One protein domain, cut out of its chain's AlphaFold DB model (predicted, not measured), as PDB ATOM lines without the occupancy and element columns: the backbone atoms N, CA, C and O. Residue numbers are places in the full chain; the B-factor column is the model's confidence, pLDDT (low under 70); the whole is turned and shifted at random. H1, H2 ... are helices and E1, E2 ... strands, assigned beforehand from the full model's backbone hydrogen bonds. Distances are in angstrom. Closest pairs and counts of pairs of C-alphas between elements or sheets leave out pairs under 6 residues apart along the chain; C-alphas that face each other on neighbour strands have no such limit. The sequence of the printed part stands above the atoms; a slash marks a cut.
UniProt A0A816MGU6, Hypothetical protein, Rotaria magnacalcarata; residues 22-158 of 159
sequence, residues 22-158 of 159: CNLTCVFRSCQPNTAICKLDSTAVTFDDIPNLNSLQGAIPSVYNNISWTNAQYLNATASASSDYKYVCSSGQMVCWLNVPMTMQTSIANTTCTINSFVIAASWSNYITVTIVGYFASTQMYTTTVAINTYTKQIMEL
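AT A GLANCE: This is residues 22 to 158 of the 159 residues of the protein "Hypothetical protein" of Rotaria magnacalcarata (UniProt A0A816MGU6). A long, curved antiparallel hairpin, E9 and E10, makes one side of the domain, a small three-stranded sheet of E2, E4 and E5 makes the opposite side, and short strand pairs lie between them with few contacts from one pair to the next. The strand run of E7 and E8 goes along beside the hairpin, meeting it near its two ends, and has E1 beside E7 and E11 beside E8, while residues 25 to 42 form a loop that goes out from E1 and folds back to it. The printed part has 137 residues, with eleven named strands and one short named helix in the order E1 E2 E3 E4 H1 E5 E6 E7 E8 E9 E10 E11; under half of the residues are in named elements, and the class is mostly strand. The three-stranded sheet has the order E2, E4, E5 and is antiparallel, as are the pairs E3 with E6, E8 with E11 and E9 with E10, while E1 and E7 are parallel. The whole is compact, with a radius of gyration of the C-alphas of 14.7 A and spans of 44 by 33 by 29 A.

IN THESE COORDINATES: E1, residues 22 to 24, begins at C-alpha 22 (-11.991, 14.675, -47.350). E2 is residues 57 to 59, E3 residues 67 to 70, and E4 residues 73 to 76, 10.1 A long. H1 is residues 84 to 87, and E5 is residues 94 to 97. E6, residues 103 to 106, is 10.5 A long; E7 is residues 112 to 115 and E8 residues 117 to 120. E9, residues 128 to 136, is 26.5 A long and begins at C-alpha 128 (-19.609, 18.691, -19.579). E10, residues 139 to 148, is 26.6 A long. E11, residues 154 to 157, ends at C-alpha 157 (-8.633, 21.879, -33.263).

HOW THE PARTS SIT: In the three-stranded sheet E4 is the inner strand and E2 and E5 are edge strands. N 74 and O 58 are 2.8 A apart between E4 and E2, and N 97 and O 73 are 2.8 A apart between E5 and E4, both within hydrogen-bond range. H1 only grazes this sheet, with its residues 85 to 86; it is too short for an O i to N i+4 pair, and its 1 O i to N i+3 pair is within range. E3 runs on into E4 across a break of 2 residues, at 93 degrees. E3 pairs with E6, where N 68 and O 105 are 2.8 A apart. The closest C-alphas of E6 and E7 are those of Thr 106 and Cys 113, 5.6 A apart. E7 and E1 stand at 11 degrees, with N 24 and O 114 2.9 A apart. E7 runs on into E8 across a break of 1 residue, at 52 degrees, and E8 pairs with E11, where N 156 and O 118 are 2.9 A apart. In the hairpin of E9 and E10, N 130 and O 146 are 2.8 A apart. The closest C-alphas of E7 and E9, those of Thr 112 and Phe 136, are 7.8 A apart, and those of E8 and E10, Ile 120 and Ile 148, 7.3 A. E5 and E9 are apart, as are E4 and E10.

THE WHOLE: The two C-alphas farthest apart are those of Ser 82 and Asn 110, 44.4 A. The printed part has no cut. The link from E1 to E2, 32 residues, is long, and within it residues 42 to 43 pair in parallel with residues 23 to 24 of E1. The mean pLDDT of the printed part is 73.7; residues 22 to 42, 80 to 84, 88 and 90 to 91 are under 70.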
ATOM      1  N   CYS A  22     -11.012  13.628 -47.597       32.06
ATOM      2  CA  CYS A  22     -11.991  14.675 -47.350       32.06
ATOM      3  C   CYS A  22     -11.548  15.418 -46.088       32.06
ATOM      4  O   CYS A  22     -11.769  14.941 -44.973       32.06
ATOM      5  N   ASN A  23     -10.893  16.568 -46.257       30.28
ATOM      6  CA  ASN A  23     -10.588  17.449 -45.138       30.28
ATOM      7  C   ASN A  23     -11.838  18.271 -44.806       30.28
ATOM      8  O   ASN A  23     -12.408  18.934 -45.670       30.28
ATOM      9  N   LEU A  24     -12.284  18.242 -43.554       39.06
ATOM     10  CA  LEU A  24     -13.319  19.139 -43.042       39.06
ATOM     11  C   LEU A  24     -12.663  20.085 -42.050       39.06
ATOM     12  O   LEU A  24     -12.021  19.651 -41.093       39.06
ATOM     13  N   THR A  25     -12.792  21.381 -42.299       33.25
ATOM     14  CA  THR A  25     -12.244  22.412 -41.421       33.25
ATOM     15  C   THR A  25     -13.193  23.582 -41.427       33.25
ATOM     16  O   THR A  25     -13.492  24.102 -42.495       33.25
ATOM     17  N   CYS A  26     -13.606  24.046 -40.253       40.19
ATOM     18  CA  CYS A  26     -14.257  25.338 -40.113       40.19
ATOM     19  C   CYS A  26     -13.922  25.970 -38.773       40.19
ATOM     20  O   CYS A  26     -14.339  25.488 -37.722       40.19
ATOM     21  N   VAL A  27     -13.246  27.115 -38.827       32.75
ATOM     22  CA  VAL A  27     -13.093  28.005 -37.677       32.75
ATOM     23  C   VAL A  27     -14.201  29.054 -37.748       32.75
ATOM     24  O   VAL A  27     -14.095  30.020 -38.502       32.75
ATOM     25  N   PHE A  28     -15.281  28.881 -36.982       33.59
ATOM     26  CA  PHE A  28     -16.337  29.893 -36.889       33.59
ATOM     27  C   PHE A  28     -15.954  30.956 -35.853       33.59
ATOM     28  O   PHE A  28     -16.050  30.737 -34.645       33.59
ATOM     29  N   ARG A  29     -15.537  32.141 -36.311       27.33
ATOM     30  CA  ARG A  29     -15.407  33.324 -35.447       27.33
ATOM     31  C   ARG A  29     -16.756  34.049 -35.338       27.33
ATOM     32  O   ARG A  29     -17.015  34.992 -36.071       27.33
ATOM     33  N   SER A  30     -17.552  33.667 -34.335       29.50
ATOM     34  CA  SER A  30     -18.703  34.422 -33.784       29.50
ATOM     35  C   SER A  30     -19.952  34.617 -34.676       29.50
ATOM     36  O   SER A  30     -19.927  34.364 -35.873       29.50
ATOM     37  N   CYS A  31     -21.068  35.046 -34.054       31.28
ATOM     38  CA  CYS A  31     -22.395  35.270 -34.662       31.28
ATOM     39  C   CYS A  31     -22.444  36.510 -35.579       31.28
ATOM     40  O   CYS A  31     -23.214  37.445 -35.340       31.28
ATOM     41  N   GLN A  32     -21.607  36.552 -36.608       31.39
ATOM     42  CA  GLN A  32     -21.671  37.545 -37.680       31.39
ATOM     43  C   GLN A  32     -21.593  36.829 -39.035       31.39
ATOM     44  O   GLN A  32     -21.089  35.705 -39.095       31.39
ATOM     45  N   PRO A  33     -22.115  37.431 -40.119       33.75
ATOM     46  CA  PRO A  33     -22.192  36.780 -41.417       33.75
ATOM     47  C   PRO A  33     -20.783  36.416 -41.895       33.75
ATOM     48  O   PRO A  33     -19.970  37.292 -42.164       33.75
ATOM     49  N   ASN A  34     -20.530  35.110 -41.969       42.94
ATOM     50  CA  ASN A  34     -19.521  34.425 -42.769       42.94
ATOM     51  C   ASN A  34     -18.140  35.081 -42.905       42.94
ATOM     52  O   ASN A  34     -17.918  35.928 -43.759       42.94
ATOM     53  N   THR A  35     -17.154  34.484 -42.239       40.25
ATOM     54  CA  THR A  35     -16.036  33.841 -42.957       40.25
ATOM     55  C   THR A  35     -15.476  32.723 -42.078       40.25
ATOM     56  O   THR A  35     -14.548  32.924 -41.300       40.25
ATOM     57  N   ALA A  36     -16.058  31.523 -42.168       45.72
ATOM     58  CA  ALA A  36     -15.358  30.342 -41.680       45.72
ATOM     59  C   ALA A  36     -14.113  30.154 -42.562       45.72
ATOM     60  O   ALA A  36     -14.233  29.831 -43.745       45.72
ATOM     61  N   ILE A  37     -12.920  30.425 -42.026       50.31
ATOM     62  CA  ILE A  37     -11.673  30.177 -42.756       50.31
ATOM     63  C   ILE A  37     -11.388  28.685 -42.613       50.31
ATOM     64  O   ILE A  37     -10.926  28.214 -41.573       50.31
ATOM     65  N   CYS A  38     -11.751  27.931 -43.643       53.12
ATOM     66  CA  CYS A  38     -11.376  26.533 -43.769       53.12
ATOM     67  C   CYS A  38      -9.853  26.461 -43.988       53.12
ATOM     68  O   CYS A  38      -9.293  27.314 -44.681       53.12
ATOM     69  N   LYS A  39      -9.167  25.451 -43.433       56.03
ATOM     70  CA  LYS A  39      -7.810  25.103 -43.897       56.03
ATOM     71  C   LYS A  39      -7.867  24.838 -45.410       56.03
ATOM     72  O   LYS A  39      -8.920  24.471 -45.939       56.03
ATOM     73  N   LEU A  40      -6.740  25.029 -46.096       48.91
ATOM     74  CA  LEU A  40      -6.616  24.717 -47.522       48.91
ATOM     75  C   LEU A  40      -7.137  23.290 -47.796       48.91
ATOM     76  O   LEU A  40      -6.952  22.394 -46.971       48.91
ATOM     77  N   ASP A  41      -7.860  23.120 -48.903       61.03
ATOM     78  CA  ASP A  41      -8.507  21.865 -49.320       61.03
ATOM     79  C   ASP A  41      -9.545  21.291 -48.347       61.03
ATOM     80  O   ASP A  41      -9.889  20.113 -48.425       61.03
ATOM     81  N   SER A  42     -10.070  22.109 -47.430       63.97
ATOM     82  CA  SER A  42     -11.105  21.679 -46.494       63.97
ATOM     83  C   SER A  42     -12.499  22.179 -46.855       63.97
ATOM     84  O   SER A  42     -12.668  23.301 -47.326       63.97
ATOM     85  N   THR A  43     -13.512  21.363 -46.569       70.25
ATOM     86  CA  THR A  43     -14.923  21.713 -46.761       70.25
ATOM     87  C   THR A  43     -15.559  22.145 -45.444       70.25
ATOM     88  O   THR A  43     -15.370  21.507 -44.407       70.25
ATOM     89  N   ALA A  44     -16.333  23.226 -45.501       73.44
ATOM     90  CA  ALA A  44     -17.222  23.637 -44.431       73.44
ATOM     91  C   ALA A  44     -18.489  22.788 -44.427       73.44
ATOM     92  O   ALA A  44     -19.145  22.666 -45.460       73.44
ATOM     93  N   VAL A  45     -18.870  22.256 -43.268       75.69
ATOM     94  CA  VAL A  45     -20.218  21.715 -43.071       75.69
ATOM     95  C   VAL A  45     -20.876  22.523 -41.972       75.69
ATOM     96  O   VAL A  45     -20.464  22.465 -40.813       75.69
ATOM     97  N   THR A  46     -21.882  23.301 -42.357       78.12
ATOM     98  CA  THR A  46     -22.794  23.934 -41.413       78.12
ATOM     99  C   THR A  46     -24.072  23.119 -41.317       78.12
ATOM    100  O   THR A  46     -24.479  22.443 -42.262       78.12
ATOM    101  N   PHE A  47     -24.717  23.186 -40.161       78.62
ATOM    102  CA  PHE A  47     -26.004  22.535 -39.955       78.62
ATOM    103  C   PHE A  47     -27.159  23.299 -40.625       78.62
ATOM    104  O   PHE A  47     -28.237  22.737 -40.777       78.62
ATOM    105  N   ASP A  48     -26.923  24.532 -41.080       76.62
ATOM    106  CA  ASP A  48     -27.877  25.320 -41.867       76.62
ATOM    107  C   ASP A  48     -27.909  24.921 -43.351       76.62
ATOM    108  O   ASP A  48     -28.947  25.066 -43.990       76.62
ATOM    109  N   ASP A  49     -26.800  24.407 -43.897       75.50
ATOM    110  CA  ASP A  49     -26.709  24.002 -45.313       75.50
ATOM    111  C   ASP A  49     -27.377  22.648 -45.596       75.50
ATOM    112  O   ASP A  49     -27.595  22.271 -46.750       75.50
ATOM    113  N   ILE A  50     -27.680  21.882 -44.551       78.62
ATOM    114  CA  ILE A  50     -28.199  20.528 -44.697       78.62
ATOM    115  C   ILE A  50     -29.730  20.584 -44.752       78.62
ATOM    116  O   ILE A  50     -30.349  21.204 -43.883       78.62
ATOM    117  N   PRO A  51     -30.371  19.919 -45.736       77.25
ATOM    118  CA  PRO A  51     -31.821  19.930 -45.861       77.25
ATOM    119  C   PRO A  51     -32.511  19.494 -44.567       77.25
ATOM    120  O   PRO A  51     -32.313  18.377 -44.085       77.25
ATOM    121  N   ASN A  52     -33.360  20.370 -44.036       72.81
ATOM    122  CA  ASN A  52     -34.160  20.105 -42.852       72.81
ATOM    123  C   ASN A  52     -35.651  20.181 -43.208       72.81
ATOM    124  O   ASN A  52     -36.139  21.199 -43.695       72.81
ATOM    125  N   LEU A  53     -36.372  19.084 -42.969       71.81
ATOM    126  CA  LEU A  53     -37.812  18.978 -43.226       71.81
ATOM    127  C   LEU A  53     -38.665  19.632 -42.123       71.81
ATOM    128  O   LEU A  53     -39.859  19.840 -42.327       71.81
ATOM    129  N   ASN A  54     -38.087  19.940 -40.957       79.88
ATOM    130  CA  ASN A  54     -38.789  20.482 -39.794       79.88
ATOM    131  C   ASN A  54     -38.125  21.771 -39.287       79.88
ATOM    132  O   ASN A  54     -36.949  21.796 -38.944       79.88
ATOM    133  N   SER A  55     -38.895  22.851 -39.171       78.81
ATOM    134  CA  SER A  55     -38.381  24.169 -38.781       78.81
ATOM    135  C   SER A  55     -37.938  24.294 -37.315       78.81
ATOM    136  O   SER A  55     -37.312  25.297 -36.976       78.81
ATOM    137  N   LEU A  56     -38.241  23.316 -36.452       83.00
ATOM    138  CA  LEU A  56     -37.948  23.336 -35.014       83.00
ATOM    139  C   LEU A  56     -36.909  22.294 -34.598       83.00
ATOM    140  O   LEU A  56     -35.918  22.643 -33.964       83.00
ATOM    141  N   GLN A  57     -37.137  21.021 -34.915       84.88
ATOM    142  CA  GLN A  57     -36.230  19.925 -34.570       84.88
ATOM    143  C   GLN A  57     -36.471  18.716 -35.473       84.88
ATOM    144  O   GLN A  57     -37.604  18.466 -35.891       84.88
ATOM    145  N   GLY A  58     -35.438  17.925 -35.743       85.00
ATOM    146  CA  GLY A  58     -35.588  16.752 -36.599       85.00
ATOM    147  C   GLY A  58     -34.335  15.902 -36.711       85.00
ATOM    148  O   GLY A  58     -33.270  16.262 -36.222       85.00
ATOM    149  N   ALA A  59     -34.463  14.752 -37.368       83.94
ATOM    150  CA  ALA A  59     -33.305  13.939 -37.710       83.94
ATOM    151  C   ALA A  59     -32.474  14.638 -38.790       83.94
ATOM    152  O   ALA A  59     -33.022  15.166 -39.760       83.94
ATOM    153  N   ILE A  60     -31.152  14.595 -38.635       82.81
ATOM    154  CA  ILE A  60     -30.259  14.957 -39.730       82.81
ATOM    155  C   ILE A  60     -30.357  13.877 -40.824       82.81
ATOM    156  O   ILE A  60     -30.331  12.693 -40.469       82.81
ATOM    157  N   PRO A  61     -30.450  14.218 -42.132       85.75
ATOM    158  CA  PRO A  61     -30.323  13.234 -43.206       85.75
ATOM    159  C   PRO A  61     -29.102  12.347 -42.981       85.75
ATOM    160  O   PRO A  61     -28.018  12.851 -42.715       85.75
ATOM    161  N   SER A  62     -29.257  11.028 -43.088       85.75
ATOM    162  CA  SER A  62     -28.211  10.072 -42.690       85.75
ATOM    163  C   SER A  62     -26.915  10.179 -43.498       85.75
ATOM    164  O   SER A  62     -25.905   9.605 -43.096       85.75
ATOM    165  N   VAL A  63     -26.943  10.883 -44.637       85.81
ATOM    166  CA  VAL A  63     -25.791  11.152 -45.499       85.81
ATOM    167  C   VAL A  63     -25.847  12.592 -46.015       85.81
ATOM    168  O   VAL A  63     -26.879  13.027 -46.523       85.81
ATOM    169  N   TYR A  64     -24.726  13.309 -45.944       83.50
ATOM    170  CA  TYR A  64     -24.527  14.624 -46.558       83.50
ATOM    171  C   TYR A  64     -23.049  14.817 -46.922       83.50
ATOM    172  O   TYR A  64     -22.173  14.492 -46.126       83.50
ATOM    173  N   ASN A  65     -22.751  15.328 -48.122       79.56
ATOM    174  CA  ASN A  65     -21.378  15.565 -48.606       79.56
ATOM    175  C   ASN A  65     -20.403  14.389 -48.378       79.56
ATOM    176  O   ASN A  65     -19.272  14.581 -47.940       79.56
ATOM    177  N   ASN A  66     -20.834  13.162 -48.688       81.19
ATOM    178  CA  ASN A  66     -20.059  11.923 -48.509       81.19
ATOM    179  C   ASN A  66     -19.684  11.579 -47.056       81.19
ATOM    180  O   ASN A  66     -18.798  10.755 -46.804       81.19
ATOM    181  N   ILE A  67     -20.364  12.202 -46.098       82.75
ATOM    182  CA  ILE A  67     -20.303  11.886 -44.681       82.75
ATOM    183  C   ILE A  67     -21.621  11.221 -44.325       82.75
ATOM    184  O   ILE A  67     -22.688  11.700 -44.699       82.75
ATOM    185  N   SER A  68     -21.543  10.114 -43.603       86.69
ATOM    186  CA  SER A  68     -22.688   9.511 -42.939       86.69
ATOM    187  C   SER A  68     -22.541   9.654 -41.437       86.69
ATOM    188  O   SER A  68     -21.433   9.616 -40.894       86.69
ATOM    189  N   TRP A  69     -23.667   9.820 -40.764       86.06
ATOM    190  CA  TRP A  69     -23.710   9.918 -39.316       86.06
ATOM    191  C   TRP A  69     -24.947   9.229 -38.764       86.06
ATOM    192  O   TRP A  69     -25.983   9.115 -39.421       86.06
ATOM    193  N   THR A  70     -24.828   8.772 -37.526       88.75
ATOM    194  CA  THR A  70     -25.930   8.208 -36.752       88.75
ATOM    195  C   THR A  70     -26.085   8.989 -35.462       88.75
ATOM    196  O   THR A  70     -25.109   9.502 -34.915       88.75
ATOM    197  N   ASN A  71     -27.318   9.040 -34.959       84.81
ATOM    198  CA  ASN A  71     -27.667   9.719 -33.713       84.81
ATOM    199  C   ASN A  71     -27.386  11.232 -33.698       84.81
ATOM    200  O   ASN A  71     -27.053  11.795 -32.658       84.81
ATOM    201  N   ALA A  72     -27.527  11.888 -34.848       82.69
ATOM    202  CA  ALA A  72     -27.434  13.336 -34.962       82.69
ATOM    203  C   ALA A  72     -28.824  13.927 -35.224       82.69
ATOM    204  O   ALA A  72     -29.574  13.424 -36.071       82.69
ATOM    205  N   GLN A  73     -29.174  14.995 -34.509       83.62
ATOM    206  CA  GLN A  73     -30.440  15.706 -34.683       83.62
ATOM    207  C   GLN A  73     -30.202  17.199 -34.886       83.62
ATOM    208  O   GLN A  73     -29.310  17.781 -34.275       83.62
ATOM    209  N   TYR A  74     -31.018  17.820 -35.733       83.69
ATOM    210  CA  TYR A  74     -31.112  19.269 -35.828       83.69
ATOM    211  C   TYR A  74     -31.971  19.826 -34.710       83.69
ATOM    212  O   TYR A  74     -33.036  19.285 -34.404       83.69
ATOM    213  N   LEU A  75     -31.548  20.972 -34.195       83.00
ATOM    214  CA  LEU A  75     -32.351  21.844 -33.357       83.00
ATOM    215  C   LEU A  75     -32.267  23.270 -33.900       83.00
ATOM    216  O   LEU A  75     -31.173  23.792 -34.125       83.00
ATOM    217  N   ASN A  76     -33.418  23.915 -34.074       84.25
ATOM    218  CA  ASN A  76     -33.489  25.346 -34.312       84.25
ATOM    219  C   ASN A  76     -33.271  26.073 -32.984       84.25
ATOM    220  O   ASN A  76     -34.166  26.200 -32.144       84.25
ATOM    221  N   ALA A  77     -32.054  26.560 -32.809       79.50
ATOM    222  CA  ALA A  77     -31.599  27.186 -31.585       79.50
ATOM    223  C   ALA A  77     -32.177  28.595 -31.360       79.50
ATOM    224  O   ALA A  77     -32.093  29.112 -30.246       79.50
ATOM    225  N   THR A  78     -32.783  29.222 -32.377       77.69
ATOM    226  CA  THR A  78     -33.423  30.544 -32.246       77.69
ATOM    227  C   THR A  78     -34.928  30.463 -32.000       77.69
ATOM    228  O   THR A  78     -35.504  31.417 -31.479       77.69
ATOM    229  N   ALA A  79     -35.572  29.336 -32.324       77.06
ATOM    230  CA  ALA A  79     -37.019  29.168 -32.176       77.06
ATOM    231  C   ALA A  79     -37.490  29.024 -30.717       77.06
ATOM    232  O   ALA A  79     -38.653  29.283 -30.415       77.06
ATOM    233  N   SER A  80     -36.602  28.644 -29.797       60.44
ATOM    234  CA  SER A  80     -36.926  28.505 -28.373       60.44
ATOM    235  C   SER A  80     -36.312  29.657 -27.573       60.44
ATOM    236  O   SER A  80     -35.129  29.636 -27.236       60.44
ATOM    237  N   ALA A  81     -37.121  30.676 -27.259       53.56
ATOM    238  CA  ALA A  81     -36.682  31.915 -26.597       53.56
ATOM    239  C   ALA A  81     -36.049  31.701 -25.205       53.56
ATOM    240  O   ALA A  81     -35.195  32.489 -24.786       53.56
ATOM    241  N   SER A  82     -36.440  30.625 -24.514       57.50
ATOM    242  CA  SER A  82     -35.919  30.199 -23.210       57.50
ATOM    243  C   SER A  82     -34.725  29.247 -23.301       57.50
ATOM    244  O   SER A  82     -34.270  28.754 -22.276       57.50
ATOM    245  N   SER A  83     -34.266  28.922 -24.510       61.28
ATOM    246  CA  SER A  83     -33.238  27.913 -24.707       61.28
ATOM    247  C   SER A  83     -31.884  28.579 -24.934       61.28
ATOM    248  O   SER A  83     -31.706  29.411 -25.829       61.28
ATOM    249  N   ASP A  84     -30.909  28.202 -24.116       68.25
ATOM    250  CA  ASP A  84     -29.547  28.740 -24.167       68.25
ATOM    251  C   ASP A  84     -28.790  28.314 -25.434       68.25
ATOM    252  O   ASP A  84     -27.673  28.764 -25.698       68.25
ATOM    253  N   TYR A  85     -29.431  27.507 -26.287       70.94
ATOM    254  CA  TYR A  85     -28.891  27.078 -27.567       70.94
ATOM    255  C   TYR A  85     -28.591  28.241 -28.518       70.94
ATOM    256  O   TYR A  85     -27.661  28.145 -29.317       70.94
ATOM    257  N   LYS A  86     -29.295  29.377 -28.407       70.69
ATOM    258  CA  LYS A  86     -29.005  30.579 -29.216       70.69
ATOM    259  C   LYS A  86     -27.564  31.078 -29.059       70.69
ATOM    260  O   LYS A  86     -27.010  31.690 -29.969       70.69
ATOM    261  N   TYR A  87     -26.941  30.802 -27.913       70.06
ATOM    262  CA  TYR A  87     -25.551  31.164 -27.646       70.06
ATOM    263  C   TYR A  87     -24.554  30.175 -28.249       70.06
ATOM    264  O   TYR A  87     -23.360  30.464 -28.251       70.06
ATOM    265  N   VAL A  88     -25.012  29.042 -28.792       69.38
ATOM    266  CA  VAL A  88     -24.159  28.000 -29.377       69.38
ATOM    267  C   VAL A  88     -24.194  27.956 -30.912       69.38
ATOM    268  O   VAL A  88     -23.370  27.269 -31.505       69.38
ATOM    269  N   CYS A  89     -25.058  28.740 -31.574       71.88
ATOM    270  CA  CYS A  89     -25.142  28.795 -33.044       71.88
ATOM    271  C   CYS A  89     -23.845  29.302 -33.680       71.88
ATOM    272  O   CYS A  89     -23.492  30.468 -33.516       71.88
ATOM    273  N   SER A  90     -23.133  28.468 -34.428       66.56
ATOM    274  CA  SER A  90     -21.903  28.878 -35.132       66.56
ATOM    275  C   SER A  90     -22.168  29.446 -36.526       66.56
ATOM    276  O   SER A  90     -21.390  30.253 -37.026       66.56
ATOM    277  N   SER A  91     -23.293  29.056 -37.108       67.75
ATOM    278  CA  SER A  91     -23.847  29.502 -38.378       67.75
ATOM    279  C   SER A  91     -25.368  29.581 -38.204       67.75
ATOM    280  O   SER A  91     -25.918  28.846 -37.384       67.75
ATOM    281  N   GLY A  92     -26.012  30.528 -38.893       77.12
ATOM    282  CA  GLY A  92     -27.472  30.647 -38.968       77.12
ATOM    283  C   GLY A  92     -28.243  30.374 -37.667       77.12
ATOM    284  O   GLY A  92     -28.029  31.033 -36.646       77.12
ATOM    285  N   GLN A  93     -29.199  29.449 -37.745       81.25
ATOM    286  CA  GLN A  93     -30.141  29.105 -36.674       81.25
ATOM    287  C   GLN A  93     -30.072  27.630 -36.266       81.25
ATOM    288  O   GLN A  93     -30.521  27.284 -35.171       81.25
ATOM    289  N   MET A  94     -29.547  26.762 -37.133       81.75
ATOM    290  CA  MET A  94     -29.565  25.319 -36.933       81.75
ATOM    291  C   MET A  94     -28.282  24.839 -36.259       81.75
ATOM    292  O   MET A  94     -27.170  25.189 -36.651       81.75
ATOM    293  N   VAL A  95     -28.434  23.980 -35.254       81.00
ATOM    294  CA  VAL A  95     -27.318  23.310 -34.576       81.00
ATOM    295  C   VAL A  95     -27.532  21.804 -34.565       81.00
ATOM    296  O   VAL A  95     -28.670  21.335 -34.593       81.00
ATOM    297  N   CYS A  96     -26.442  21.041 -34.491       83.88
ATOM    298  CA  CYS A  96     -26.530  19.630 -34.139       83.88
ATOM    299  C   CYS A  96     -26.640  19.492 -32.628       83.88
ATOM    300  O   CYS A  96     -25.790  19.977 -31.876       83.88
ATOM    301  N   TRP A  97     -27.704  18.834 -32.196       80.56
ATOM    302  CA  TRP A  97     -27.949  18.484 -30.814       80.56
ATOM    303  C   TRP A  97     -27.678  16.996 -30.596       80.56
ATOM    304  O   TRP A  97     -28.091  16.148 -31.389       80.56
ATOM    305  N   LEU A  98     -26.979  16.698 -29.499       78.56
ATOM    306  CA  LEU A  98     -26.569  15.355 -29.109       78.56
ATOM    307  C   LEU A  98     -27.144  15.025 -27.728       78.56
ATOM    308  O   LEU A  98     -26.836  15.699 -26.746       78.56
ATOM    309  N   ASN A  99     -27.954  13.971 -27.648       76.00
ATOM    310  CA  ASN A  99     -28.413  13.359 -26.393       76.00
ATOM    311  C   ASN A  99     -27.849  11.945 -26.172       76.00
ATOM    312  O   ASN A  99     -27.959  11.396 -25.079       76.00
ATOM    313  N   VAL A 100     -27.232  11.372 -27.205       81.75
ATOM    314  CA  VAL A 100     -26.489  10.111 -27.192       81.75
ATOM    315  C   VAL A 100     -25.223  10.282 -28.046       81.75
ATOM    316  O   VAL A 100     -25.140  11.245 -28.817       81.75
ATOM    317  N   PRO A 101     -24.224   9.385 -27.946       84.94
ATOM    318  CA  PRO A 101     -23.027   9.471 -28.777       84.94
ATOM    319  C   PRO A 101     -23.353   9.437 -30.276       84.94
ATOM    320  O   PRO A 101     -24.013   8.514 -30.767       84.94
ATOM    321  N   MET A 102     -22.862  10.443 -31.002       88.44
ATOM    322  CA  MET A 102     -22.901  10.489 -32.462       88.44
ATOM    323  C   MET A 102     -21.728   9.704 -33.035       88.44
ATOM    324  O   MET A 102     -20.595   9.825 -32.572       88.44
ATOM    325  N   THR A 103     -21.994   8.949 -34.094       88.62
ATOM    326  CA  THR A 103     -20.946   8.350 -34.925       88.62
ATOM    327  C   THR A 103     -20.931   9.063 -36.260       88.62
ATOM    328  O   THR A 103     -21.989   9.310 -36.831       88.62
ATOM    329  N   MET A 104     -19.739   9.393 -36.750       86.69
ATOM    330  CA  MET A 104     -19.517   9.987 -38.062       86.69
ATOM    331  C   MET A 104     -18.490   9.146 -38.815       86.69
ATOM    332  O   MET A 104     -17.477   8.744 -38.245       86.69
ATOM    333  N   GLN A 105     -18.745   8.890 -40.093       86.00
ATOM    334  CA  GLN A 105     -17.841   8.158 -40.974       86.00
ATOM    335  C   GLN A 105     -18.019   8.628 -42.417       86.00
ATOM    336  O   GLN A 105     -19.058   9.174 -42.786       86.00
ATOM    337  N   THR A 106     -17.031   8.379 -43.267       85.00
ATOM    338  CA  THR A 106     -17.210   8.580 -44.708       85.00
ATOM    339  C   THR A 106     -18.207   7.562 -45.272       85.00
ATOM    340  O   THR A 106     -18.230   6.407 -44.853       85.00
ATOM    341  N   SER A 107     -19.052   7.988 -46.210       77.75
ATOM    342  CA  SER A 107     -19.966   7.101 -46.938       77.75
ATOM    343  C   SER A 107     -19.327   6.483 -48.186       77.75
ATOM    344  O   SER A 107     -19.986   5.723 -48.893       77.75
ATOM    345  N   ILE A 108     -18.072   6.830 -48.492       76.12
ATOM    346  CA  ILE A 108     -17.312   6.262 -49.604       76.12
ATOM    347  C   ILE A 108     -16.418   5.148 -49.048       76.12
ATOM    348  O   ILE A 108     -15.797   5.278 -47.995       76.12
ATOM    349  N   ALA A 109     -16.374   4.013 -49.740       73.06
ATOM    350  CA  ALA A 109     -15.498   2.920 -49.347       73.06
ATOM    351  C   ALA A 109     -14.023   3.315 -49.528       73.06
ATOM    352  O   ALA A 109     -13.656   3.925 -50.531       73.06
ATOM    353  N   ASN A 110     -13.170   2.885 -48.597       72.88
ATOM    354  CA  ASN A 110     -11.712   3.068 -48.648       72.88
ATOM    355  C   ASN A 110     -11.232   4.529 -48.622       72.88
ATOM    356  O   ASN A 110     -10.113   4.818 -49.044       72.88
ATOM    357  N   THR A 111     -12.046   5.448 -48.109       72.75
ATOM    358  CA  THR A 111     -11.663   6.848 -47.905       72.75
ATOM    359  C   THR A 111     -11.505   7.167 -46.425       72.75
ATOM    360  O   THR A 111     -11.961   6.431 -45.547       72.75
ATOM    361  N   THR A 112     -10.830   8.275 -46.133       74.38
ATOM    362  CA  THR A 112     -10.695   8.804 -44.776       74.38
ATOM    363  C   THR A 112     -11.374  10.158 -44.678       74.38
ATOM    364  O   THR A 112     -11.199  11.024 -45.533       74.38
ATOM    365  N   CYS A 113     -12.169  10.328 -43.624       74.94
ATOM    366  CA  CYS A 113     -12.726  11.616 -43.242       74.94
ATOM    367  C   CYS A 113     -11.837  12.201 -42.146       74.94
ATOM    368  O   CYS A 113     -11.771  11.642 -41.050       74.94
ATOM    369  N   THR A 114     -11.169  13.313 -42.438       77.12
ATOM    370  CA  THR A 114     -10.337  14.014 -41.459       77.12
ATOM    371  C   THR A 114     -11.109  15.214 -40.938       77.12
ATOM    372  O   THR A 114     -11.379  16.165 -41.677       77.12
ATOM    373  N   ILE A 115     -11.469  15.173 -39.656       76.81
ATOM    374  CA  ILE A 115     -12.031  16.325 -38.951       76.81
ATOM    375  C   ILE A 115     -10.848  17.090 -38.369       76.81
ATOM    376  O   ILE A 115     -10.196  16.593 -37.461       76.81
ATOM    377  N   ASN A 116     -10.560  18.277 -38.897       76.31
ATOM    378  CA  ASN A 116      -9.466  19.113 -38.398       76.31
ATOM    379  C   ASN A 116      -9.930  20.060 -37.299       76.31
ATOM    380  O   ASN A 116      -9.149  20.424 -36.427       76.31
ATOM    381  N   SER A 117     -11.182  20.506 -37.368       76.31
ATOM    382  CA  SER A 117     -11.774  21.312 -36.314       76.31
ATOM    383  C   SER A 117     -13.293  21.285 -36.333       76.31
ATOM    384  O   SER A 117     -13.916  20.986 -37.353       76.31
ATOM    385  N   PHE A 118     -13.890  21.594 -35.188       78.75
ATOM    386  CA  PHE A 118     -15.329  21.794 -35.044       78.75
ATOM    387  C   PHE A 118     -15.614  22.761 -33.889       78.75
ATOM    388  O   PHE A 118     -14.749  23.032 -33.055       78.75
ATOM    389  N   VAL A 119     -16.839  23.287 -33.837       80.06
ATOM    390  CA  VAL A 119     -17.298  24.129 -32.726       80.06
ATOM    391  C   VAL A 119     -18.277  23.357 -31.866       80.06
ATOM    392  O   VAL A 119     -19.195  22.719 -32.378       80.06
ATOM    393  N   ILE A 120     -18.084  23.443 -30.556       82.81
ATOM    394  CA  ILE A 120     -18.911  22.771 -29.565       82.81
ATOM    395  C   ILE A 120     -19.144  23.673 -28.354       82.81
ATOM    396  O   ILE A 120     -18.331  24.542 -28.034       82.81
ATOM    397  N   ALA A 121     -20.278  23.481 -27.693       80.06
ATOM    398  CA  ALA A 121     -20.650  24.170 -26.468       80.06
ATOM    399  C   ALA A 121     -21.687  23.340 -25.710       80.06
ATOM    400  O   ALA A 121     -22.376  22.508 -26.306       80.06
ATOM    401  N   ALA A 122     -21.814  23.578 -24.406       80.69
ATOM    402  CA  ALA A 122     -22.913  23.026 -23.630       80.69
ATOM    403  C   ALA A 122     -24.096  23.998 -23.630       80.69
ATOM    404  O   ALA A 122     -23.914  25.214 -23.652       80.69
ATOM    405  N   SER A 123     -25.316  23.471 -23.578       72.69
ATOM    406  CA  SER A 123     -26.533  24.284 -23.468       72.69
ATOM    407  C   SER A 123     -27.083  24.364 -22.045       72.69
ATOM    408  O   SER A 123     -27.699  25.356 -21.703       72.69
ATOM    409  N   TRP A 124     -26.867  23.344 -21.211       73.44
ATOM    410  CA  TRP A 124     -27.604  23.180 -19.946       73.44
ATOM    411  C   TRP A 124     -26.749  23.037 -18.675       73.44
ATOM    412  O   TRP A 124     -27.281  23.120 -17.573       73.44
ATOM    413  N   SER A 125     -25.440  22.794 -18.793       80.62
ATOM    414  CA  SER A 125     -24.550  22.577 -17.647       80.62
ATOM    415  C   SER A 125     -23.095  22.865 -18.007       80.62
ATOM    416  O   SER A 125     -22.676  22.659 -19.147       80.62
ATOM    417  N   ASN A 126     -22.340  23.375 -17.038       81.94
ATOM    418  CA  ASN A 126     -20.911  23.631 -17.180       81.94
ATOM    419  C   ASN A 126     -20.098  22.351 -16.980       81.94
ATOM    420  O   ASN A 126     -20.566  21.393 -16.366       81.94
ATOM    421  N   TYR A 127     -18.859  22.366 -17.472       83.31
ATOM    422  CA  TYR A 127     -17.896  21.271 -17.328       83.31
ATOM    423  C   TYR A 127     -18.389  19.916 -17.859       83.31
ATOM    424  O   TYR A 127     -17.970  18.860 -17.379       83.31
ATOM    425  N   ILE A 128     -19.252  19.926 -18.879       83.19
ATOM    426  CA  ILE A 128     -19.609  18.691 -19.579       83.19
ATOM    427  C   ILE A 128     -18.363  18.195 -20.286       83.19
ATOM    428  O   ILE A 128     -17.706  18.934 -21.013       83.19
ATOM    429  N   THR A 129     -18.032  16.935 -20.058       86.44
ATOM    430  CA  THR A 129     -16.859  16.320 -20.661       86.44
ATOM    431  C   THR A 129     -17.265  15.649 -21.963       86.44
ATOM    432  O   THR A 129     -18.129  14.776 -21.972       86.44
ATOM    433  N   VAL A 130     -16.646  16.066 -23.064       87.06
ATOM    434  CA  VAL A 130     -16.830  15.466 -24.383       87.06
ATOM    435  C   VAL A 130     -15.558  14.740 -24.763       87.06
ATOM    436  O   VAL A 130     -14.481  15.335 -24.792       87.06
ATOM    437  N   THR A 131     -15.700  13.459 -25.082       90.69
ATOM    438  CA  THR A 131     -14.618  12.625 -25.595       90.69
ATOM    439  C   THR A 131     -14.824  12.397 -27.084       90.69
ATOM    440  O   THR A 131     -15.900  11.987 -27.517       90.69
ATOM    441  N   ILE A 132     -13.783  12.668 -27.865       89.50
ATOM    442  CA  ILE A 132     -13.743  12.423 -29.304       89.50
ATOM    443  C   ILE A 132     -12.747  11.307 -29.541       89.50
ATOM    444  O   ILE A 132     -11.592  11.408 -29.126       89.50
ATOM    445  N   VAL A 133     -13.197  10.262 -30.228       90.75
ATOM    446  CA  VAL A 133     -12.374   9.103 -30.554       90.75
ATOM    447  C   VAL A 133     -12.363   8.922 -32.066       90.75
ATOM    448  O   VAL A 133     -13.415   8.805 -32.693       90.75
ATOM    449  N   GLY A 134     -11.167   8.938 -32.647       87.75
ATOM    450  CA  GLY A 134     -10.936   8.738 -34.072       87.75
ATOM    451  C   GLY A 134     -10.420   7.331 -34.345       87.75
ATOM    452  O   GLY A 134      -9.490   6.867 -33.680       87.75
ATOM    453  N   TYR A 135     -10.994   6.675 -35.351       85.44
ATOM    454  CA  TYR A 135     -10.626   5.322 -35.758       85.44
ATOM    455  C   TYR A 135     -10.181   5.282 -37.222       85.44
ATOM    456  O   TYR A 135     -10.743   5.970 -38.071       85.44
ATOM    457  N   PHE A 136      -9.221   4.410 -37.523       84.69
ATOM    458  CA  PHE A 136      -8.879   3.989 -38.878       84.69
ATOM    459  C   PHE A 136      -8.865   2.462 -38.931       84.69
ATOM    460  O   PHE A 136      -8.165   1.825 -38.148       84.69
ATOM    461  N   ALA A 137      -9.658   1.871 -39.828       82.56
ATOM    462  CA  ALA A 137      -9.776   0.415 -39.973       82.56
ATOM    463  C   ALA A 137     -10.008  -0.328 -38.631       82.56
ATOM    464  O   ALA A 137      -9.404  -1.364 -38.372       82.56
ATOM    465  N   SER A 138     -10.891   0.206 -37.776       84.00
ATOM    466  CA  SER A 138     -11.198  -0.283 -36.411       84.00
ATOM    467  C   SER A 138     -10.101  -0.087 -35.354       84.00
ATOM    468  O   SER A 138     -10.339  -0.349 -34.178       84.00
ATOM    469  N   THR A 139      -8.932   0.430 -35.726       85.81
ATOM    470  CA  THR A 139      -7.878   0.812 -34.781       85.81
ATOM    471  C   THR A 139      -8.103   2.244 -34.316       85.81
ATOM    472  O   THR A 139      -8.267   3.146 -35.137       85.81
ATOM    473  N   GLN A 140      -8.113   2.471 -33.002       90.69
ATOM    474  CA  GLN A 140      -8.156   3.823 -32.450       90.69
ATOM    475  C   GLN A 140      -6.840   4.542 -32.764       90.69
ATOM    476  O   GLN A 140      -5.774   4.100 -32.341       90.69
ATOM    477  N   MET A 141      -6.924   5.659 -33.479       85.12
ATOM    478  CA  MET A 141      -5.769   6.478 -33.863       85.12
ATOM    479  C   MET A 141      -5.661   7.753 -33.030       85.12
ATOM    480  O   MET A 141      -4.573   8.293 -32.860       85.12
ATOM    481  N   TYR A 142      -6.793   8.241 -32.524       87.00
ATOM    482  CA  TYR A 142      -6.885   9.519 -31.837       87.00
ATOM    483  C   TYR A 142      -7.890   9.433 -30.695       87.00
ATOM    484  O   TYR A 142      -8.960   8.846 -30.844       87.00
ATOM    485  N   THR A 143      -7.564  10.044 -29.562       92.44
ATOM    486  CA  THR A 143      -8.526  10.298 -28.492       92.44
ATOM    487  C   THR A 143      -8.203  11.634 -27.853       92.44
ATOM    488  O   THR A 143      -7.059  11.896 -27.490       92.44
ATOM    489  N   THR A 144      -9.214  12.476 -27.696       88.94
ATOM    490  CA  THR A 144      -9.096  13.699 -26.907       88.94
ATOM    491  C   THR A 144     -10.348  13.902 -26.089       88.94
ATOM    492  O   THR A 144     -11.435  13.452 -26.454       88.94
ATOM    493  N   THR A 145     -10.180  14.601 -24.981       89.56
ATOM    494  CA  THR A 145     -11.267  14.934 -24.080       89.56
ATOM    495  C   THR A 145     -11.200  16.417 -23.779       89.56
ATOM    496  O   THR A 145     -10.135  16.950 -23.474       89.56
ATOM    497  N   VAL A 146     -12.348  17.081 -23.849       87.12
ATOM    498  CA  VAL A 146     -12.478  18.500 -23.540       87.12
ATOM    499  C   VAL A 146     -13.661  18.739 -22.617       87.12
ATOM    500  O   VAL A 146     -14.729  18.155 -22.791       87.12
ATOM    501  N   ALA A 147     -13.467  19.612 -21.632       88.00
ATOM    502  CA  ALA A 147     -14.558  20.148 -20.835       88.00
ATOM    503  C   ALA A 147     -15.143  21.378 -21.539       88.00
ATOM    504  O   ALA A 147     -14.428  22.346 -21.790       88.00
ATOM    505  N   ILE A 148     -16.441  21.344 -21.827       83.88
ATOM    506  CA  ILE A 148     -17.192  22.437 -22.450       83.88
ATOM    507  C   ILE A 148     -18.116  23.098 -21.425       83.88
ATOM    508  O   ILE A 148     -18.575  22.464 -20.473       83.88
ATOM    509  N   ASN A 149     -18.397  24.384 -21.624       83.00
ATOM    510  CA  ASN A 149     -19.216  25.184 -20.716       83.00
ATOM    511  C   ASN A 149     -20.465  25.728 -21.406       83.00
ATOM    512  O   ASN A 149     -20.543  25.794 -22.636       83.00
ATOM    513  N   THR A 150     -21.439  26.123 -20.592       77.62
ATOM    514  CA  THR A 150     -22.600  26.876 -21.066       77.62
ATOM    515  C   THR A 150     -22.179  28.239 -21.586       77.62
ATOM    516  O   THR A 150     -21.174  28.808 -21.149       77.62
ATOM    517  N   TYR A 151     -22.933  28.750 -22.561       72.00
ATOM    518  CA  TYR A 151     -22.795  30.102 -23.122       72.00
ATOM    519  C   TYR A 151     -21.455  30.432 -23.799       72.00
ATOM    520  O   TYR A 151     -21.306  31.512 -24.365       72.00
ATOM    521  N   THR A 152     -20.488  29.512 -23.779       74.31
ATOM    522  CA  THR A 152     -19.143  29.716 -24.316       74.31
ATOM    523  C   THR A 152     -18.878  28.690 -25.400       74.31
ATOM    524  O   THR A 152     -18.734  27.501 -25.127       74.31
ATOM    525  N   LYS A 153     -18.801  29.158 -26.647       75.75
ATOM    526  CA  LYS A 153     -18.380  28.318 -27.767       75.75
ATOM    527  C   LYS A 153     -16.895  28.044 -27.667       75.75
ATOM    528  O   LYS A 153     -16.105  28.965 -27.456       75.75
ATOM    529  N   GLN A 154     -16.529  26.798 -27.907       77.44
ATOM    530  CA  GLN A 154     -15.148  26.387 -28.017       77.44
ATOM    531  C   GLN A 154     -14.893  25.851 -29.419       77.44
ATOM    532  O   GLN A 154     -15.617  24.986 -29.909       77.44
ATOM    533  N   ILE A 155     -13.859  26.389 -30.061       77.88
ATOM    534  CA  ILE A 155     -13.289  25.789 -31.264       77.88
ATOM    535  C   ILE A 155     -12.330  24.701 -30.795       77.88
ATOM    536  O   ILE A 155     -11.425  24.962 -30.000       77.88
ATOM    537  N   MET A 156     -12.557  23.491 -31.282       76.81
ATOM    538  CA  MET A 156     -11.696  22.345 -31.055       76.81
ATOM    539  C   MET A 156     -10.889  22.101 -32.312       76.81
ATOM    540  O   MET A 156     -11.462  21.743 -33.333       76.81
ATOM    541  N   GLU A 157      -9.577  22.296 -32.228       79.69
ATOM    542  CA  GLU A 157      -8.633  21.879 -33.263       79.69
ATOM    543  C   GLU A 157      -8.169  20.453 -32.947       79.69
ATOM    544  O   GLU A 157      -7.732  20.154 -31.833       79.69
ATOM    545  N   LEU A 158      -8.296  19.570 -33.929       72.38
ATOM    546  CA  LEU A 158      -7.837  18.193 -33.895       72.38
ATOM    547  C   LEU A 158      -6.564  18.130 -34.753       72.38
ATOM    548  O   LEU A 158      -6.593  18.479 -35.936       72.38
TER     549      LEU A 158